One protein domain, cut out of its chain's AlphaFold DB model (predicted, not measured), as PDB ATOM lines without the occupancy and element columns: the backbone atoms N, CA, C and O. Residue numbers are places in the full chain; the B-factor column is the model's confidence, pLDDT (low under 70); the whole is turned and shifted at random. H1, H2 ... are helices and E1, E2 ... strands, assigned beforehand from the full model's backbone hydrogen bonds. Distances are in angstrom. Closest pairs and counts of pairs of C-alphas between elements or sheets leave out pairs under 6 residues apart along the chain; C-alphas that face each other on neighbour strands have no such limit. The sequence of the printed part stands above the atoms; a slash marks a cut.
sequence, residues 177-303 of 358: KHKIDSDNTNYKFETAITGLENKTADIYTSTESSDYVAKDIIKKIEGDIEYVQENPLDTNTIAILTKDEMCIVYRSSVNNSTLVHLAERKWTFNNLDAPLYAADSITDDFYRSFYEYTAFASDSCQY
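Overview. This is residues 177 to 303 of the 358 residues of the protein "DUF4178 domain-containing protein" of Bacteroidales bacterium KHT7 (UniProt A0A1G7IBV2). A twisted sheet of six strands makes the core, with helix H2 over one face and the longest helix, H4, over the other. The short helix H3 is on the same face as H4 but beside the strands, H5 packs on H3 away from the sheet, and H1 only grazes the sheet. The printed part has 127 residues, with five named helices and six named strands in the order H1 E1 E2 H2 E3 E4 E5 E6 H3 H4 H5; the class is mixed, helices and strands. The sheet runs E1 E2 E6 E5 E4 E3, all antiparallel. The whole is compact, with a radius of gyration of the C-alphas of 13.2 A and spans of 37 by 29 by 27 A.

Along the chain. Find C-alpha 177 at (40.591, -30.305, -18.558), where H1, residues 177 to 181, begins. Next come E1, residues 188 to 194, 18.2 A long, and E2, residues 200 to 206, 19.5 A. H2, residues 210 to 220, is 15.1 A long. Then read E3, residues 227 to 231; E4, residues 234 to 241, 18.2 A, which bends by 52 degrees at residue 237; E5, residues 245 to 251, 19.9 A; and E6, residues 258 to 264, 20.2 A. H3, residues 265 to 271, follows at once. H4, residues 281 to 294, runs 19.8 A from C-alpha 281 at (60.539, -44.420, -11.697), and H5, residues 296 to 302, ends at C-alpha 302 at (39.012, -31.913, 2.260).

Arrangement. Start with the meander E3 E4 E5 E6, each strand the antiparallel neighbour of the one before: look for N 229 and O 239 at 2.9 A, N 238 and O 249 at 2.8 A, and N 261 and O 248 at 2.9 A. Between the antiparallel neighbours E2 and E6, look for N 204 and O 260 at 2.9 A; in the hairpin E1 and E2, N 193 and O 201 are 2.8 A apart. H2 lies over E5 at a height over the sheet of 8.6 A; its closest C-alphas to E5 are Ser 210 and Val 249, 6.0 A. On the opposite face, H4 lies over E4 and E3 at 9.1 A, with C-alphas Thr 237 and Thr 283 the closest to E4, 6.6 A. H3 and H5 touch, closest at C-alphas Phe 269 and Asp 299, 6.7 A. In each of the five helices every O i to N i+4 pair is within hydrogen-bond range.

Size, cuts and confidence. The C-alphas farthest apart, Asn 255 and Cys 301, are 38.1 A apart. The printed part has no cut and no long link. Mean pLDDT of the printed part is 84.6; look for values under 70 at residues 196, 297 to 298 and 300 to 301.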
ATOM      1  N   LYS A 177      41.119 -29.235 -17.709       83.81
ATOM      2  CA  LYS A 177      40.591 -30.305 -18.558       83.81
ATOM      3  C   LYS A 177      39.821 -29.785 -19.760       83.81
ATOM      4  O   LYS A 177      40.150 -30.120 -20.888       83.81
ATOM      5  N   HIS A 178      38.855 -28.892 -19.544       83.44
ATOM      6  CA  HIS A 178      38.062 -28.330 -20.638       83.44
ATOM      7  C   HIS A 178      38.937 -27.559 -21.638       83.44
ATOM      8  O   HIS A 178      38.675 -27.568 -22.839       83.44
ATOM      9  N   LYS A 179      39.978 -26.864 -21.163       85.25
ATOM     10  CA  LYS A 179      40.881 -26.090 -22.029       85.25
ATOM     11  C   LYS A 179      41.772 -26.992 -22.881       85.25
ATOM     12  O   LYS A 179      42.023 -26.642 -24.034       85.25
ATOM     13  N   ILE A 180      42.213 -28.122 -22.333       86.69
ATOM     14  CA  ILE A 180      42.966 -29.146 -23.064       86.69
ATOM     15  C   ILE A 180      42.044 -29.896 -24.035       86.69
ATOM     16  O   ILE A 180      42.361 -29.967 -25.216       86.69
ATOM     17  N   ASP A 181      40.866 -30.340 -23.588       83.38
ATOM     18  CA  ASP A 181      39.874 -31.041 -24.421       83.38
ATOM     19  C   ASP A 181      39.423 -30.201 -25.628       83.38
ATOM     20  O   ASP A 181      39.128 -30.730 -26.696       83.38
ATOM     21  N   SER A 182      39.373 -28.873 -25.476       80.62
ATOM     22  CA  SER A 182      39.016 -27.958 -26.567       80.62
ATOM     23  C   SER A 182      40.139 -27.706 -27.586       80.62
ATOM     24  O   SER A 182      39.883 -27.090 -28.623       80.62
ATOM     25  N   ASP A 183      41.370 -28.146 -27.314       78.38
ATOM     26  CA  ASP A 183      42.537 -27.925 -28.169       78.38
ATOM     27  C   ASP A 183      42.996 -29.210 -28.868       78.38
ATOM     28  O   ASP A 183      43.867 -29.935 -28.395       78.38
ATOM     29  N   ASN A 184      42.470 -29.419 -30.073       73.44
ATOM     30  CA  ASN A 184      42.827 -30.557 -30.922       73.44
ATOM     31  C   ASN A 184      44.152 -30.375 -31.691       73.44
ATOM     32  O   ASN A 184      44.468 -31.203 -32.545       73.44
ATOM     33  N   THR A 185      44.886 -29.274 -31.482       79.69
ATOM     34  CA  THR A 185      46.128 -28.990 -32.224       79.69
ATOM     35  C   THR A 185      47.357 -29.502 -31.490       79.69
ATOM     36  O   THR A 185      48.162 -30.221 -32.076       79.69
ATOM     37  N   ASN A 186      47.466 -29.177 -30.202       86.12
ATOM     38  CA  ASN A 186      48.643 -29.491 -29.396       86.12
ATOM     39  C   ASN A 186      48.456 -30.720 -28.500       86.12
ATOM     40  O   ASN A 186      49.451 -31.260 -28.010       86.12
ATOM     41  N   TYR A 187      47.210 -31.160 -28.293       91.81
ATOM     42  CA  TYR A 187      46.864 -32.260 -27.401       91.81
ATOM     43  C   TYR A 187      46.009 -33.279 -28.136       91.81
ATOM     44  O   TYR A 187      45.002 -32.957 -28.768       91.81
ATOM     45  N   LYS A 188      46.404 -34.541 -28.025       92.44
ATOM     46  CA  LYS A 188      45.616 -35.673 -28.486       92.44
ATOM     47  C   LYS A 188      45.295 -36.542 -27.286       92.44
ATOM     48  O   LYS A 188      46.200 -36.974 -26.585       92.44
ATOM     49  N   PHE A 189      44.017 -36.812 -27.055       89.69
ATOM     50  CA  PHE A 189      43.617 -37.763 -26.024       89.69
ATOM     51  C   PHE A 189      44.204 -39.149 -26.331       89.69
ATOM     52  O   PHE A 189      44.028 -39.672 -27.435       89.69
ATOM     53  N   GLU A 190      44.913 -39.720 -25.361       84.62
ATOM     54  CA  GLU A 190      45.588 -41.013 -25.475       84.62
ATOM     55  C   GLU A 190      44.788 -42.098 -24.753       84.62
ATOM     56  O   GLU A 190      44.452 -43.127 -25.338       84.62
ATOM     57  N   THR A 191      44.468 -41.868 -23.479       84.25
ATOM     58  CA  THR A 191      43.727 -42.816 -22.640       84.25
ATOM     59  C   THR A 191      43.234 -42.147 -21.354       84.25
ATOM     60  O   THR A 191      43.621 -41.023 -21.043       84.25
ATOM     61  N   ALA A 192      42.412 -42.852 -20.580       83.31
ATOM     62  CA  ALA A 192      42.010 -42.462 -19.234       83.31
ATOM     63  C   ALA A 192      42.340 -43.588 -18.242       83.31
ATOM     64  O   ALA A 192      41.943 -44.741 -18.430       83.31
ATOM     65  N   ILE A 193      43.054 -43.259 -17.166       77.56
ATOM     66  CA  ILE A 193      43.368 -44.186 -16.077       77.56
ATOM     67  C   ILE A 193      42.216 -44.145 -15.082       77.56
ATOM     68  O   ILE A 193      41.978 -43.129 -14.430       77.56
ATOM     69  N   THR A 194      41.497 -45.256 -14.941       78.50
ATOM     70  CA  THR A 194      40.445 -45.369 -13.925       78.50
ATOM     71  C   THR A 194      41.074 -45.643 -12.567       78.50
ATOM     72  O   THR A 194      41.773 -46.638 -12.393       78.50
ATOM     73  N   GLY A 195      40.820 -44.750 -11.616       70.94
ATOM     74  CA  GLY A 195      41.225 -44.891 -10.226       70.94
ATOM     75  C   GLY A 195      40.050 -45.279  -9.332       70.94
ATOM     76  O   GLY A 195      38.981 -45.694  -9.790       70.94
ATOM     77  N   LEU A 196      40.240 -45.114  -8.027       68.62
ATOM     78  CA  LEU A 196      39.194 -45.341  -7.032       68.62
ATOM     79  C   LEU A 196      37.973 -44.435  -7.258       68.62
ATOM     80  O   LEU A 196      38.056 -43.366  -7.863       68.62
ATOM     81  N   GLU A 197      36.821 -44.884  -6.755       71.69
ATOM     82  CA  GLU A 197      35.525 -44.201  -6.901       71.69
ATOM     83  C   GLU A 197      35.071 -44.006  -8.366       71.69
ATOM     84  O   GLU A 197      34.258 -43.127  -8.647       71.69
ATOM     85  N   ASN A 198      35.571 -44.827  -9.302       73.19
ATOM     86  CA  ASN A 198      35.294 -44.741 -10.746       73.19
ATOM     87  C   ASN A 198      35.616 -43.364 -11.356       73.19
ATOM     88  O   ASN A 198      35.036 -42.971 -12.370       73.19
ATOM     89  N   LYS A 199      36.530 -42.617 -10.734       75.81
ATOM     90  CA  LYS A 199      37.060 -41.364 -11.268       75.81
ATOM     91  C   LYS A 199      38.261 -41.657 -12.159       75.81
ATOM     92  O   LYS A 199      38.993 -42.618 -11.914       75.81
ATOM     93  N   THR A 200      38.483 -40.826 -13.170       79.62
ATOM     94  CA  THR A 200      39.589 -41.003 -14.114       79.62
ATOM     95  C   THR A 200      40.604 -39.870 -14.033       79.62
ATOM     96  O   THR A 200      40.246 -38.729 -13.742       79.62
ATOM     97  N   ALA A 201      41.861 -40.206 -14.305       84.94
ATOM     98  CA  ALA A 201      42.868 -39.260 -14.760       84.94
ATOM     99  C   ALA A 201      43.009 -39.390 -16.275       84.94
ATOM    100  O   ALA A 201      43.149 -40.503 -16.789       84.94
ATOM    101  N   ASP A 202      42.982 -38.269 -16.981       89.69
ATOM    102  CA  ASP A 202      43.052 -38.241 -18.435       89.69
ATOM    103  C   ASP A 202      44.500 -38.040 -18.883       89.69
ATOM    104  O   ASP A 202      45.249 -37.234 -18.320       89.69
ATOM    105  N   ILE A 203      44.894 -38.800 -19.902       90.56
ATOM    106  CA  ILE A 203      46.229 -38.775 -20.485       90.56
ATOM    107  C   ILE A 203      46.134 -38.226 -21.899       90.56
ATOM    108  O   ILE A 203      45.402 -38.753 -22.741       90.56
ATOM    109  N   TYR A 204      46.938 -37.207 -22.174       93.06
ATOM    110  CA  TYR A 204      47.073 -36.612 -23.497       93.06
ATOM    111  C   TYR A 204      48.508 -36.758 -23.993       93.06
ATOM    112  O   TYR A 204      49.458 -36.694 -23.214       93.06
ATOM    113  N   THR A 205      48.667 -36.920 -25.299       92.75
ATOM    114  CA  THR A 205      49.950 -36.874 -25.995       92.75
ATOM    115  C   THR A 205      50.123 -35.549 -26.728       92.75
ATOM    116  O   THR A 205      49.166 -34.968 -27.243       92.75
ATOM    117  N   SER A 206      51.370 -35.088 -26.801       93.50
ATOM    118  CA  SER A 206      51.793 -33.956 -27.621       93.50
ATOM    119  C   SER A 206      53.090 -34.287 -28.359       93.50
ATOM    120  O   SER A 206      53.950 -35.020 -27.857       93.50
ATOM    121  N   THR A 207      53.238 -33.736 -29.564       90.50
ATOM    122  CA  THR A 207      54.486 -33.789 -30.340       90.50
ATOM    123  C   THR A 207      55.475 -32.698 -29.938       90.50
ATOM    124  O   THR A 207      56.633 -32.742 -30.349       90.50
ATOM    125  N   GLU A 208      55.028 -31.724 -29.147       94.62
ATOM    126  CA  GLU A 208      55.845 -30.616 -28.664       94.62
ATOM    127  C   GLU A 208      56.720 -31.025 -27.472       94.62
ATOM    128  O   GLU A 208      56.510 -32.055 -26.829       94.62
ATOM    129  N   SER A 209      57.726 -30.211 -27.155       94.94
ATOM    130  CA  SER A 209      58.579 -30.432 -25.975       94.94
ATOM    131  C   SER A 209      57.817 -30.255 -24.653       94.94
ATOM    132  O   SER A 209      56.891 -29.446 -24.580       94.94
ATOM    133  N   SER A 210      58.255 -30.925 -23.580       95.00
ATOM    134  CA  SER A 210      57.677 -30.747 -22.237       95.00
ATOM    135  C   SER A 210      57.678 -29.286 -21.766       95.00
ATOM    136  O   SER A 210      56.703 -28.843 -21.168       95.00
ATOM    137  N   ASP A 211      58.725 -28.510 -22.083       93.81
ATOM    138  CA  ASP A 211      58.800 -27.072 -21.762       93.81
ATOM    139  C   ASP A 211      57.712 -26.264 -22.477       93.81
ATOM    140  O   ASP A 211      57.034 -25.444 -21.851       93.81
ATOM    141  N   TYR A 212      57.520 -26.518 -23.777       94.94
ATOM    142  CA  TYR A 212      56.469 -25.866 -24.553       94.94
ATOM    143  C   TYR A 212      55.093 -26.207 -23.985       94.94
ATOM    144  O   TYR A 212      54.310 -25.302 -23.707       94.94
ATOM    145  N   VAL A 213      54.824 -27.496 -23.768       96.31
ATOM    146  CA  VAL A 213      53.539 -27.983 -23.255       96.31
ATOM    147  C   VAL A 213      53.248 -27.399 -21.873       96.31
ATOM    148  O   VAL A 213      52.165 -26.863 -21.653       96.31
ATOM    149  N   ALA A 214      54.220 -27.392 -20.958       95.00
ATOM    150  CA  ALA A 214      54.052 -26.793 -19.636       95.00
ATOM    151  C   ALA A 214      53.727 -25.290 -19.715       95.00
ATOM    152  O   ALA A 214      52.810 -24.812 -19.042       95.00
ATOM    153  N   LYS A 215      54.430 -24.529 -20.565       94.06
ATOM    154  CA  LYS A 215      54.144 -23.099 -20.775       94.06
ATOM    155  C   LYS A 215      52.786 -22.868 -21.429       94.06
ATOM    156  O   LYS A 215      52.085 -21.935 -21.046       94.06
ATOM    157  N   ASP A 216      52.403 -23.700 -22.389       94.88
ATOM    158  CA  ASP A 216      51.106 -23.609 -23.050       94.88
ATOM    159  C   ASP A 216      49.956 -23.889 -22.070       94.88
ATOM    160  O   ASP A 216      49.016 -23.096 -21.996       94.88
ATOM    161  N   ILE A 217      50.081 -24.913 -21.219       94.31
ATOM    162  CA  ILE A 217      49.144 -25.191 -20.118       94.31
ATOM    163  C   ILE A 217      49.025 -23.977 -19.192       94.31
ATOM    164  O   ILE A 217      47.917 -23.473 -18.992       94.31
ATOM    165  N   ILE A 218      50.151 -23.457 -18.684       91.00
ATOM    166  CA  ILE A 218      50.186 -22.275 -17.803       91.00
ATOM    167  C   ILE A 218      49.515 -21.074 -18.480       91.00
ATOM    168  O   ILE A 218      48.739 -20.353 -17.855       91.00
ATOM    169  N   LYS A 219      49.767 -20.866 -19.773       90.31
ATOM    170  CA  LYS A 219      49.152 -19.793 -20.555       90.31
ATOM    171  C   LYS A 219      47.645 -19.981 -20.700       90.31
ATOM    172  O   LYS A 219      46.902 -19.015 -20.529       90.31
ATOM    173  N   LYS A 220      47.181 -21.198 -20.992       88.81
ATOM    174  CA  LYS A 220      45.754 -21.523 -21.121       88.81
ATOM    175  C   LYS A 220      45.007 -21.264 -19.825       88.81
ATOM    176  O   LYS A 220      43.906 -20.722 -19.877       88.81
ATOM    177  N   ILE A 221      45.591 -21.583 -18.674       86.94
ATOM    178  CA  ILE A 221      45.007 -21.276 -17.356       86.94
ATOM    179  C   ILE A 221      45.270 -19.840 -16.897       86.94
ATOM    180  O   ILE A 221      44.991 -19.520 -15.751       86.94
ATOM    181  N   GLU A 222      45.758 -18.962 -17.779       85.06
ATOM    182  CA  GLU A 222      46.042 -17.549 -17.474       85.06
ATOM    183  C   GLU A 222      46.997 -17.381 -16.278       85.06
ATOM    184  O   GLU A 222      46.961 -16.387 -15.555       85.06
ATOM    185  N   GLY A 223      47.867 -18.370 -16.070       79.25
ATOM    186  CA  GLY A 223      48.781 -18.455 -14.944       79.25
ATOM    187  C   GLY A 223      48.116 -18.798 -13.608       79.25
ATOM    188  O   GLY A 223      48.789 -18.703 -12.589       79.25
ATOM    189  N   ASP A 224      46.839 -19.191 -13.556       83.25
ATOM    190  CA  ASP A 224      46.130 -19.579 -12.320       83.25
ATOM    191  C   ASP A 224      46.646 -20.927 -11.766       83.25
ATOM    192  O   ASP A 224      46.024 -21.977 -11.924       83.25
ATOM    193  N   ILE A 225      47.839 -20.894 -11.162       84.38
ATOM    194  CA  ILE A 225      48.534 -22.030 -10.535       84.38
ATOM    195  C   ILE A 225      48.752 -21.789  -9.039       84.38
ATOM    196  O   ILE A 225      49.013 -20.655  -8.624       84.38
ATOM    197  N   GLU A 226      48.711 -22.869  -8.258       81.88
ATOM    198  CA  GLU A 226      49.119 -22.901  -6.851       81.88
ATOM    199  C   GLU A 226      50.612 -23.204  -6.702       81.88
ATOM    200  O   GLU A 226      51.304 -22.500  -5.970       81.88
ATOM    201  N   TYR A 227      51.108 -24.213  -7.426       82.94
ATOM    202  CA  TYR A 227      52.523 -24.585  -7.462       82.94
ATOM    203  C   TYR A 227      52.927 -25.040  -8.861       82.94
ATOM    204  O   TYR A 227      52.125 -25.606  -9.602       82.94
ATOM    205  N   VAL A 228      54.193 -24.820  -9.211       87.19
ATOM    206  CA  VAL A 228      54.811 -25.404 -10.404       87.19
ATOM    207  C   VAL A 228      56.270 -25.728 -10.132       87.19
ATOM    208  O   VAL A 228      57.009 -24.896  -9.602       87.19
ATOM    209  N   GLN A 229      56.699 -26.921 -10.528       84.38
ATOM    210  CA  GLN A 229      58.068 -27.366 -10.322       84.38
ATOM    211  C   GLN A 229      58.541 -28.270 -11.455       84.38
ATOM    212  O   GLN A 229      57.822 -29.150 -11.915       84.38
ATOM    213  N   GLU A 230      59.775 -28.038 -11.880       86.31
ATOM    214  CA  GLU A 230      60.520 -28.929 -12.761       86.31
ATOM    215  C   GLU A 230      61.249 -29.972 -11.912       86.31
ATOM    216  O   GLU A 230      61.779 -29.643 -10.846       86.31
ATOM    217  N   ASN A 231      61.268 -31.219 -12.370       84.12
ATOM    218  CA  ASN A 231      61.985 -32.280 -11.689       84.12
ATOM    219  C   ASN A 231      63.500 -31.994 -11.761       84.12
ATOM    220  O   ASN A 231      64.055 -31.875 -12.854       84.12
ATOM    221  N   PRO A 232      64.204 -31.887 -10.617       74.62
ATOM    222  CA  PRO A 232      65.632 -31.571 -10.605       74.62
ATOM    223  C   PRO A 232      66.512 -32.688 -11.184       74.62
ATOM    224  O   PRO A 232      67.669 -32.438 -11.517       74.62
ATOM    225  N   LEU A 233      65.987 -33.914 -11.284       73.56
ATOM    226  CA  LEU A 233      66.687 -35.077 -11.838       73.56
ATOM    227  C   LEU A 233      66.318 -35.349 -13.305       73.56
ATOM    228  O   LEU A 233      67.049 -36.068 -13.982       73.56
ATOM    229  N   ASP A 234      65.226 -34.757 -13.798       77.81
ATOM    230  CA  ASP A 234      64.777 -34.837 -15.192       77.81
ATOM    231  C   ASP A 234      64.110 -33.526 -15.631       77.81
ATOM    232  O   ASP A 234      62.948 -33.251 -15.340       77.81
ATOM    233  N   THR A 235      64.818 -32.732 -16.432       77.00
ATOM    234  CA  THR A 235      64.310 -31.451 -16.950       77.00
ATOM    235  C   THR A 235      63.123 -31.592 -17.912       77.00
ATOM    236  O   THR A 235      62.561 -30.594 -18.364       77.00
ATOM    237  N   ASN A 236      62.741 -32.816 -18.292       88.38
ATOM    238  CA  ASN A 236      61.572 -33.058 -19.135       88.38
ATOM    239  C   ASN A 236      60.293 -33.338 -18.342       88.38
ATOM    240  O   ASN A 236      59.248 -33.530 -18.970       88.38
ATOM    241  N   THR A 237      60.366 -33.331 -17.010       93.19
ATOM    242  CA  THR A 237      59.225 -33.556 -16.130       93.19
ATOM    243  C   THR A 237      58.870 -32.282 -15.367       93.19
ATOM    244  O   THR A 237      59.704 -31.696 -14.679       93.19
ATOM    245  N   ILE A 238      57.620 -31.836 -15.486       94.38
ATOM    246  CA  ILE A 238      57.107 -30.607 -14.877       94.38
ATOM    247  C   ILE A 238      55.748 -30.886 -14.242       94.38
ATOM    248  O   ILE A 238      54.800 -31.266 -14.926       94.38
ATOM    249  N   ALA A 239      55.637 -30.647 -12.940       93.44
ATOM    250  CA  ALA A 239      54.393 -30.735 -12.191       93.44
ATOM    251  C   ALA A 239      53.769 -29.345 -12.011       93.44
ATOM    252  O   ALA A 239      54.463 -28.377 -11.701       93.44
ATOM    253  N   ILE A 240      52.456 -29.251 -12.202       93.25
ATOM    254  CA  ILE A 240      51.644 -28.042 -12.082       93.25
ATOM    255  C   ILE A 240      50.432 -28.394 -11.214       93.25
ATOM    256  O   ILE A 240      49.602 -29.220 -11.593       93.25
ATOM    257  N   LEU A 241      50.314 -27.736 -10.064       90.69
ATOM    258  CA  LEU A 241      49.140 -27.819  -9.203       90.69
ATOM    259  C   LEU A 241      48.263 -26.586  -9.413       90.69
ATOM    260  O   LEU A 241      48.748 -25.453  -9.328       90.69
ATOM    261  N   THR A 242      46.969 -26.796  -9.627       88.81
ATOM    262  CA  THR A 242      45.950 -25.743  -9.573       88.81
ATOM    263  C   THR A 242      45.063 -25.938  -8.343       88.81
ATOM    264  O   THR A 242      45.254 -26.848  -7.532       88.81
ATOM    265  N   LYS A 243      44.063 -25.070  -8.187       85.12
ATOM    266  CA  LYS A 243      43.074 -25.224  -7.119       85.12
ATOM    267  C   LYS A 243      42.294 -26.539  -7.226       85.12
ATOM    268  O   LYS A 243      41.979 -27.134  -6.202       85.12
ATOM    269  N   ASP A 244      42.003 -26.985  -8.445       87.12
ATOM    270  CA  ASP A 244      41.061 -28.082  -8.693       87.12
ATOM    271  C   ASP A 244      41.749 -29.346  -9.240       87.12
ATOM    272  O   ASP A 244      41.238 -30.458  -9.083       87.12
ATOM    273  N   GLU A 245      42.922 -29.199  -9.859       93.12
ATOM    274  CA  GLU A 245      43.570 -30.253 -10.640       93.12
ATOM    275  C   GLU A 245      45.065 -30.381 -10.334       93.12
ATOM    276  O   GLU A 245      45.763 -29.405 -10.046       93.12
ATOM    277  N   MET A 246      45.554 -31.611 -10.459       93.81
ATOM    278  CA  MET A 246      46.966 -31.948 -10.521       93.81
ATOM    279  C   MET A 246      47.314 -32.306 -11.967       93.81
ATOM    280  O   MET A 246      46.693 -33.182 -12.572       93.81
ATOM    281  N   CYS A 247      48.320 -31.632 -12.513       96.00
ATOM    282  CA  CYS A 247      48.822 -31.861 -13.857       96.00
ATOM    283  C   CYS A 247      50.317 -32.178 -13.795       96.00
ATOM    284  O   CYS A 247      51.080 -31.459 -13.154       96.00
ATOM    285  N   ILE A 248      50.763 -33.212 -14.501       96.56
ATOM    286  CA  ILE A 248      52.188 -33.470 -14.717       96.56
ATOM    287  C   ILE A 248      52.461 -33.696 -16.202       96.56
ATOM    288  O   ILE A 248      51.768 -34.456 -16.876       96.56
ATOM    289  N   VAL A 249      53.471 -32.993 -16.705       97.75
ATOM    290  CA  VAL A 249      53.994 -33.100 -18.065       97.75
ATOM    291  C   VAL A 249      55.306 -33.869 -17.992       97.75
ATOM    292  O   VAL A 249      56.160 -33.485 -17.203       97.75
ATOM    293  N   TYR A 250      55.478 -34.931 -18.772       96.06
ATOM    294  CA  TYR A 250      56.676 -35.783 -18.733       96.06
ATOM    295  C   TYR A 250      56.922 -36.463 -20.079       96.06
ATOM    296  O   TYR A 250      56.083 -36.417 -20.982       96.06
ATOM    297  N   ARG A 251      58.089 -37.090 -20.240       92.88
ATOM    298  CA  ARG A 251      58.391 -37.905 -21.423       92.88
ATOM    299  C   ARG A 251      58.011 -39.353 -21.180       92.88
ATOM    300  O   ARG A 251      58.381 -39.941 -20.171       92.88
ATOM    301  N   SER A 252      57.309 -39.934 -22.143       85.88
ATOM    302  CA  SER A 252      57.002 -41.360 -22.156       85.88
ATOM    303  C   SER A 252      58.285 -42.191 -22.189       85.88
ATOM    304  O   SER A 252      59.087 -42.060 -23.117       85.88
ATOM    305  N   SER A 253      58.438 -43.113 -21.240       82.94
ATOM    306  CA  SER A 253      59.542 -44.078 -21.194       82.94
ATOM    307  C   SER A 253      59.471 -45.120 -22.321       82.94
ATOM    308  O   SER A 253      60.448 -45.819 -22.587       82.94
ATOM    309  N   VAL A 254      58.332 -45.208 -23.023       79.44
ATOM    310  CA  VAL A 254      58.077 -46.200 -24.080       79.44
ATOM    311  C   VAL A 254      58.418 -45.669 -25.472       79.44
ATOM    312  O   VAL A 254      59.011 -46.376 -26.283       79.44
ATOM    313  N   ASN A 255      58.012 -44.437 -25.782       81.88
ATOM    314  CA  ASN A 255      58.100 -43.880 -27.138       81.88
ATOM    315  C   ASN A 255      58.641 -42.442 -27.184       81.88
ATOM    316  O   ASN A 255      58.684 -41.847 -28.260       81.88
ATOM    317  N   ASN A 256      59.061 -41.890 -26.040       85.06
ATOM    318  CA  ASN A 256      59.626 -40.547 -25.910       85.06
ATOM    319  C   ASN A 256      58.703 -39.416 -26.415       85.06
ATOM    320  O   ASN A 256      59.176 -38.316 -26.713       85.06
ATOM    321  N   SER A 257      57.391 -39.653 -26.534       88.75
ATOM    322  CA  SER A 257      56.413 -38.578 -26.732       88.75
ATOM    323  C   SER A 257      56.238 -37.776 -25.441       88.75
ATOM    324  O   SER A 257      56.576 -38.246 -24.353       88.75
ATOM    325  N   THR A 258      55.746 -36.544 -25.554       96.69
ATOM    326  CA  THR A 258      55.392 -35.747 -24.377       96.69
ATOM    327  C   THR A 258      53.988 -36.134 -23.934       96.69
ATOM    328  O   THR A 258      53.051 -36.092 -24.733       96.69
ATOM    329  N   LEU A 259      53.855 -36.531 -22.674       95.25
ATOM    330  CA  LEU A 259      52.603 -36.912 -22.040       95.25
ATOM    331  C   LEU A 259      52.163 -35.834 -21.058       95.25
ATOM    332  O   LEU A 259      52.982 -35.229 -20.369       95.25
ATOM    333  N   VAL A 260      50.853 -35.627 -20.987       97.38
ATOM    334  CA  VAL A 260      50.188 -34.803 -19.980       97.38
ATOM    335  C   VAL A 260      49.242 -35.707 -19.220       97.38
ATOM    336  O   VAL A 260      48.270 -36.198 -19.788       97.38
ATOM    337  N   HIS A 261      49.536 -35.933 -17.948       95.62
ATOM    338  CA  HIS A 261      48.614 -36.580 -17.028       95.62
ATOM    339  C   HIS A 261      47.866 -35.497 -16.266       95.62
ATOM    340  O   HIS A 261      48.485 -34.686 -15.572       95.62
ATOM    341  N   LEU A 262      46.542 -35.508 -16.378       95.00
ATOM    342  CA  LEU A 262      45.660 -34.541 -15.746       95.00
ATOM    343  C   LEU A 262      44.615 -35.251 -14.890       95.00
ATOM    344  O   LEU A 262      43.881 -36.112 -15.373       95.00
ATOM    345  N   ALA A 263      44.508 -34.848 -13.629       91.94
ATOM    346  CA  ALA A 263      43.569 -35.438 -12.691       91.94
ATOM    347  C   ALA A 263      42.924 -34.381 -11.790       91.94
ATOM    348  O   ALA A 263      43.558 -33.393 -11.418       91.94
ATOM    349  N   GLU A 264      41.678 -34.623 -11.370       91.25
ATOM    350  CA  GLU A 264      41.104 -33.917 -10.219       91.25
ATOM    351  C   GLU A 264      41.993 -34.166  -8.990       91.25
ATOM    352  O   GLU A 264      42.443 -35.293  -8.759       91.25
ATOM    353  N   ARG A 265      42.176 -33.160  -8.131       88.81
ATOM    354  CA  ARG A 265      42.956 -33.310  -6.886       88.81
ATOM    355  C   ARG A 265      42.504 -34.487  -6.021       88.81
ATOM    356  O   ARG A 265      43.331 -35.214  -5.480       88.81
ATOM    357  N   LYS A 266      41.191 -34.738  -5.959       87.62
ATOM    358  CA  LYS A 266      40.625 -35.901  -5.260       87.62
ATOM    359  C   LYS A 266      41.060 -37.236  -5.874       87.62
ATOM    360  O   LYS A 266      41.269 -38.204  -5.146       87.62
ATOM    361  N   TRP A 267      41.176 -37.308  -7.201       87.81
ATOM    362  CA  TRP A 267      41.678 -38.508  -7.865       87.81
ATOM    363  C   TRP A 267      43.133 -38.750  -7.474       87.81
ATOM    364  O   TRP A 267      43.449 -39.855  -7.041       87.81
ATOM    365  N   THR A 268      43.982 -37.721  -7.534       89.94
ATOM    366  CA  THR A 268      45.389 -37.845  -7.128       89.94
ATOM    367  C   THR A 268      45.511 -38.256  -5.666       89.94
ATOM    368  O   THR A 268      46.210 -39.218  -5.375       89.94
ATOM    369  N   PHE A 269      44.750 -37.629  -4.763       85.50
ATOM    370  CA  PHE A 269      44.713 -37.992  -3.344       85.50
ATOM    371  C   PHE A 269      44.446 -39.488  -3.113       85.50
ATOM    372  O   PHE A 269      45.082 -40.135  -2.284       85.50
ATOM    373  N   ASN A 270      43.492 -40.049  -3.855       82.62
ATOM    374  CA  ASN A 270      43.068 -41.435  -3.693       82.62
ATOM    375  C   ASN A 270      43.981 -42.452  -4.394       82.62
ATOM    376  O   ASN A 270      43.933 -43.631  -4.045       82.62
ATOM    377  N   ASN A 271      44.757 -42.021  -5.391       78.94
ATOM    378  CA  ASN A 271      45.497 -42.898  -6.302       78.94
ATOM    379  C   ASN A 271      46.993 -42.554  -6.374       78.94
ATOM    380  O   ASN A 271      47.649 -42.920  -7.341       78.94
ATOM    381  N   LEU A 272      47.538 -41.864  -5.372       80.06
ATOM    382  CA  LEU A 272      48.916 -41.370  -5.400       80.06
ATOM    383  C   LEU A 272      49.977 -42.481  -5.501       80.06
ATOM    384  O   LEU A 272      51.046 -42.270  -6.067       80.06
ATOM    385  N   ASP A 273      49.666 -43.667  -4.975       71.75
ATOM    386  CA  ASP A 273      50.527 -44.854  -5.056       71.75
ATOM    387  C   ASP A 273      50.470 -45.552  -6.428       71.75
ATOM    388  O   ASP A 273      51.223 -46.496  -6.674       71.75
ATOM    389  N   ALA A 274      49.556 -45.144  -7.316       72.00
ATOM    390  CA  ALA A 274      49.468 -45.713  -8.651       72.00
ATOM    391  C   ALA A 274      50.571 -45.123  -9.547       72.00
ATOM    392  O   ALA A 274      50.727 -43.900  -9.588       72.00
ATOM    393  N   PRO A 275      51.310 -45.959 -10.298       76.75
ATOM    394  CA  PRO A 275      52.303 -45.463 -11.241       76.75
ATOM    395  C   PRO A 275      51.630 -44.668 -12.364       76.75
ATOM    396  O   PRO A 275      50.513 -44.983 -12.798       76.75
ATOM    397  N   LEU A 276      52.323 -43.648 -12.864       84.62
ATOM    398  CA  LEU A 276      51.890 -42.877 -14.018       84.62
ATOM    399  C   LEU A 276      51.969 -43.727 -15.294       84.62
ATOM    400  O   LEU A 276      52.775 -44.646 -15.449       84.62
ATOM    401  N   TYR A 277      51.106 -43.399 -16.253       82.25
ATOM    402  CA  TYR A 277      51.052 -44.098 -17.531       82.25
ATOM    403  C   TYR A 277      52.339 -43.894 -18.338       82.25
ATOM    404  O   TYR A 277      52.655 -42.781 -18.734       82.25
ATOM    405  N   ALA A 278      53.054 -44.981 -18.639       81.81
ATOM    406  CA  ALA A 278      54.284 -44.943 -19.438       81.81
ATOM    407  C   ALA A 278      55.356 -43.973 -18.894       81.81
ATOM    408  O   ALA A 278      56.128 -43.407 -19.665       81.81
ATOM    409  N   ALA A 279      55.409 -43.779 -17.576       83.19
ATOM    410  CA  ALA A 279      56.468 -43.030 -16.912       83.19
ATOM    411  C   ALA A 279      57.661 -43.933 -16.554       83.19
ATOM    412  O   ALA A 279      57.600 -45.160 -16.685       83.19
ATOM    413  N   ASP A 280      58.772 -43.322 -16.149       81.12
ATOM    414  CA  ASP A 280      59.854 -44.009 -15.445       81.12
ATOM    415  C   ASP A 280      59.754 -43.782 -13.928       81.12
ATOM    416  O   ASP A 280      58.971 -42.960 -13.447       81.12
ATOM    417  N   SER A 281      60.570 -44.507 -13.159       79.12
ATOM    418  CA  SER A 281      60.539 -44.420 -11.697       79.12
ATOM    419  C   SER A 281      60.920 -43.033 -11.169       79.12
ATOM    420  O   SER A 281      60.419 -42.624 -10.131       79.12
ATOM    421  N   ILE A 282      61.781 -42.292 -11.880       79.88
ATOM    422  CA  ILE A 282      62.199 -40.937 -11.483       79.88
ATOM    423  C   ILE A 282      61.012 -39.970 -11.581       79.88
ATOM    424  O   ILE A 282      60.818 -39.120 -10.709       79.88
ATOM    425  N   THR A 283      60.208 -40.110 -12.631       84.56
ATOM    426  CA  THR A 283      58.990 -39.332 -12.865       84.56
ATOM    427  C   THR A 283      57.909 -39.676 -11.841       84.56
ATOM    428  O   THR A 283      57.316 -38.765 -11.262       84.56
ATOM    429  N   ASP A 284      57.686 -40.966 -11.572       80.06
ATOM    430  CA  ASP A 284      56.719 -41.432 -10.567       80.06
ATOM    431  C   ASP A 284      57.067 -40.929  -9.159       80.06
ATOM    432  O   ASP A 284      56.208 -40.415  -8.434       80.06
ATOM    433  N   ASP A 285      58.341 -41.031  -8.774       78.19
ATOM    434  CA  ASP A 285      58.819 -40.573  -7.471       78.19
ATOM    435  C   ASP A 285      58.680 -39.055  -7.324       78.19
ATOM    436  O   ASP A 285      58.263 -38.568  -6.268       78.19
ATOM    437  N   PHE A 286      58.972 -38.303  -8.388       83.94
ATOM    438  CA  PHE A 286      58.785 -36.857  -8.399       83.94
ATOM    439  C   PHE A 286      57.310 -36.459  -8.308       83.94
ATOM    440  O   PHE A 286      56.978 -35.592  -7.503       83.94
ATOM    441  N   TYR A 287      56.421 -37.094  -9.079       88.38
ATOM    442  CA  TYR A 287      54.977 -36.831  -9.041       88.38
ATOM    443  C   TYR A 287      54.409 -36.986  -7.633       88.38
ATOM    444  O   TYR A 287      53.736 -36.085  -7.123       88.38
ATOM    445  N   ARG A 288      54.743 -38.112  -6.994       82.75
ATOM    446  CA  ARG A 288      54.319 -38.411  -5.630       82.75
ATOM    447  C   ARG A 288      54.876 -37.391  -4.646       82.75
ATOM    448  O   ARG A 288      54.103 -36.747  -3.943       82.75
ATOM    449  N   SER A 289      56.189 -37.168  -4.672       74.69
ATOM    450  CA  SER A 289      56.861 -36.231  -3.761       74.69
ATOM    451  C   SER A 289      56.331 -34.801  -3.897       74.69
ATOM    452  O   SER A 289      56.124 -34.108  -2.900       74.69
ATOM    453  N   PHE A 290      56.083 -34.349  -5.130       82.88
ATOM    454  CA  PHE A 290      55.522 -33.030  -5.398       82.88
ATOM    455  C   PHE A 290      54.127 -32.892  -4.789       82.88
ATOM    456  O   PHE A 290      53.860 -31.918  -4.085       82.88
ATOM    457  N   TYR A 291      53.236 -33.858  -5.024       85.81
ATOM    458  CA  TYR A 291      51.873 -33.801  -4.499       85.81
ATOM    459  C   TYR A 291      51.834 -33.915  -2.966       85.81
ATOM    460  O   TYR A 291      51.114 -33.155  -2.312       85.81
ATOM    461  N   GLU A 292      52.649 -34.800  -2.382       76.50
ATOM    462  CA  GLU A 292      52.803 -34.945  -0.927       76.50
ATOM    463  C   GLU A 292      53.197 -33.625  -0.261       76.50
ATOM    464  O   GLU A 292      52.624 -33.243   0.760       76.50
ATOM    465  N   TYR A 293      54.143 -32.904  -0.862       71.06
ATOM    466  CA  TYR A 293      54.639 -31.650  -0.307       71.06
ATOM    467  C   TYR A 293      53.670 -30.479  -0.509       71.06
ATOM    468  O   TYR A 293      53.551 -29.614   0.358       71.06
ATOM    469  N   THR A 294      52.980 -30.430  -1.650       70.69
ATOM    470  CA  THR A 294      52.231 -29.233  -2.068       70.69
ATOM    471  C   THR A 294      50.733 -29.282  -1.774       70.69
ATOM    472  O   THR A 294      50.136 -28.238  -1.510       70.69
ATOM    473  N   ALA A 295      50.109 -30.461  -1.831       75.19
ATOM    474  CA  ALA A 295      48.650 -30.594  -1.886       75.19
ATOM    475  C   ALA A 295      48.075 -31.550  -0.836       75.19
ATOM    476  O   ALA A 295      46.953 -31.336  -0.364       75.19
ATOM    477  N   PHE A 296      48.833 -32.583  -0.453       75.44
ATOM    478  CA  PHE A 296      48.330 -33.692   0.356       75.44
ATOM    479  C   PHE A 296      47.710 -33.245   1.678       75.44
ATOM    480  O   PHE A 296      46.639 -33.726   2.035       75.44
ATOM    481  N   ALA A 297      48.323 -32.299   2.393       64.62
ATOM    482  CA  ALA A 297      47.780 -31.828   3.664       64.62
ATOM    483  C   ALA A 297      46.388 -31.201   3.492       64.62
ATOM    484  O   ALA A 297      45.430 -31.651   4.124       64.62
ATOM    485  N   SER A 298      46.249 -30.235   2.579       67.31
ATOM    486  CA  SER A 298      44.952 -29.613   2.279       67.31
ATOM    487  C   SER A 298      43.920 -30.626   1.776       67.31
ATOM    488  O   SER A 298      42.774 -30.621   2.229       67.31
ATOM    489  N   ASP A 299      44.332 -31.547   0.909       77.44
ATOM    490  CA  ASP A 299      43.431 -32.516   0.286       77.44
ATOM    491  C   ASP A 299      43.002 -33.604   1.272       77.44
ATOM    492  O   ASP A 299      41.840 -34.001   1.289       77.44
ATOM    493  N   SER A 300      43.888 -34.013   2.182       66.31
ATOM    494  CA  SER A 300      43.560 -34.929   3.277       66.31
ATOM    495  C   SER A 300      42.514 -34.339   4.224       66.31
ATOM    496  O   SER A 300      41.671 -35.064   4.753       66.31
ATOM    497  N   CYS A 301      42.517 -33.013   4.398       64.81
ATOM    498  CA  CYS A 301      41.498 -32.313   5.166       64.81
ATOM    499  C   CYS A 301      40.159 -32.235   4.422       64.81
ATOM    500  O   CYS A 301      39.102 -32.358   5.049       64.81
ATOM    501  N   GLN A 302      40.196 -32.057   3.104       70.75
ATOM    502  CA  GLN A 302      39.012 -31.913   2.260       70.75
ATOM    503  C   GLN A 302      38.337 -33.255   1.934       70.75
ATOM    504  O   GLN A 302      37.109 -33.333   1.875       70.75
ATOM    505  N   TYR A 303      39.113 -34.327   1.758       75.12
ATOM    506  CA  TYR A 303      38.648 -35.628   1.267       75.12
ATOM    507  C   TYR A 303      38.619 -36.718   2.347       75.12
ATOM    508  O   TYR A 303      38.650 -37.897   2.030       75.12
TER     509      TYR A 303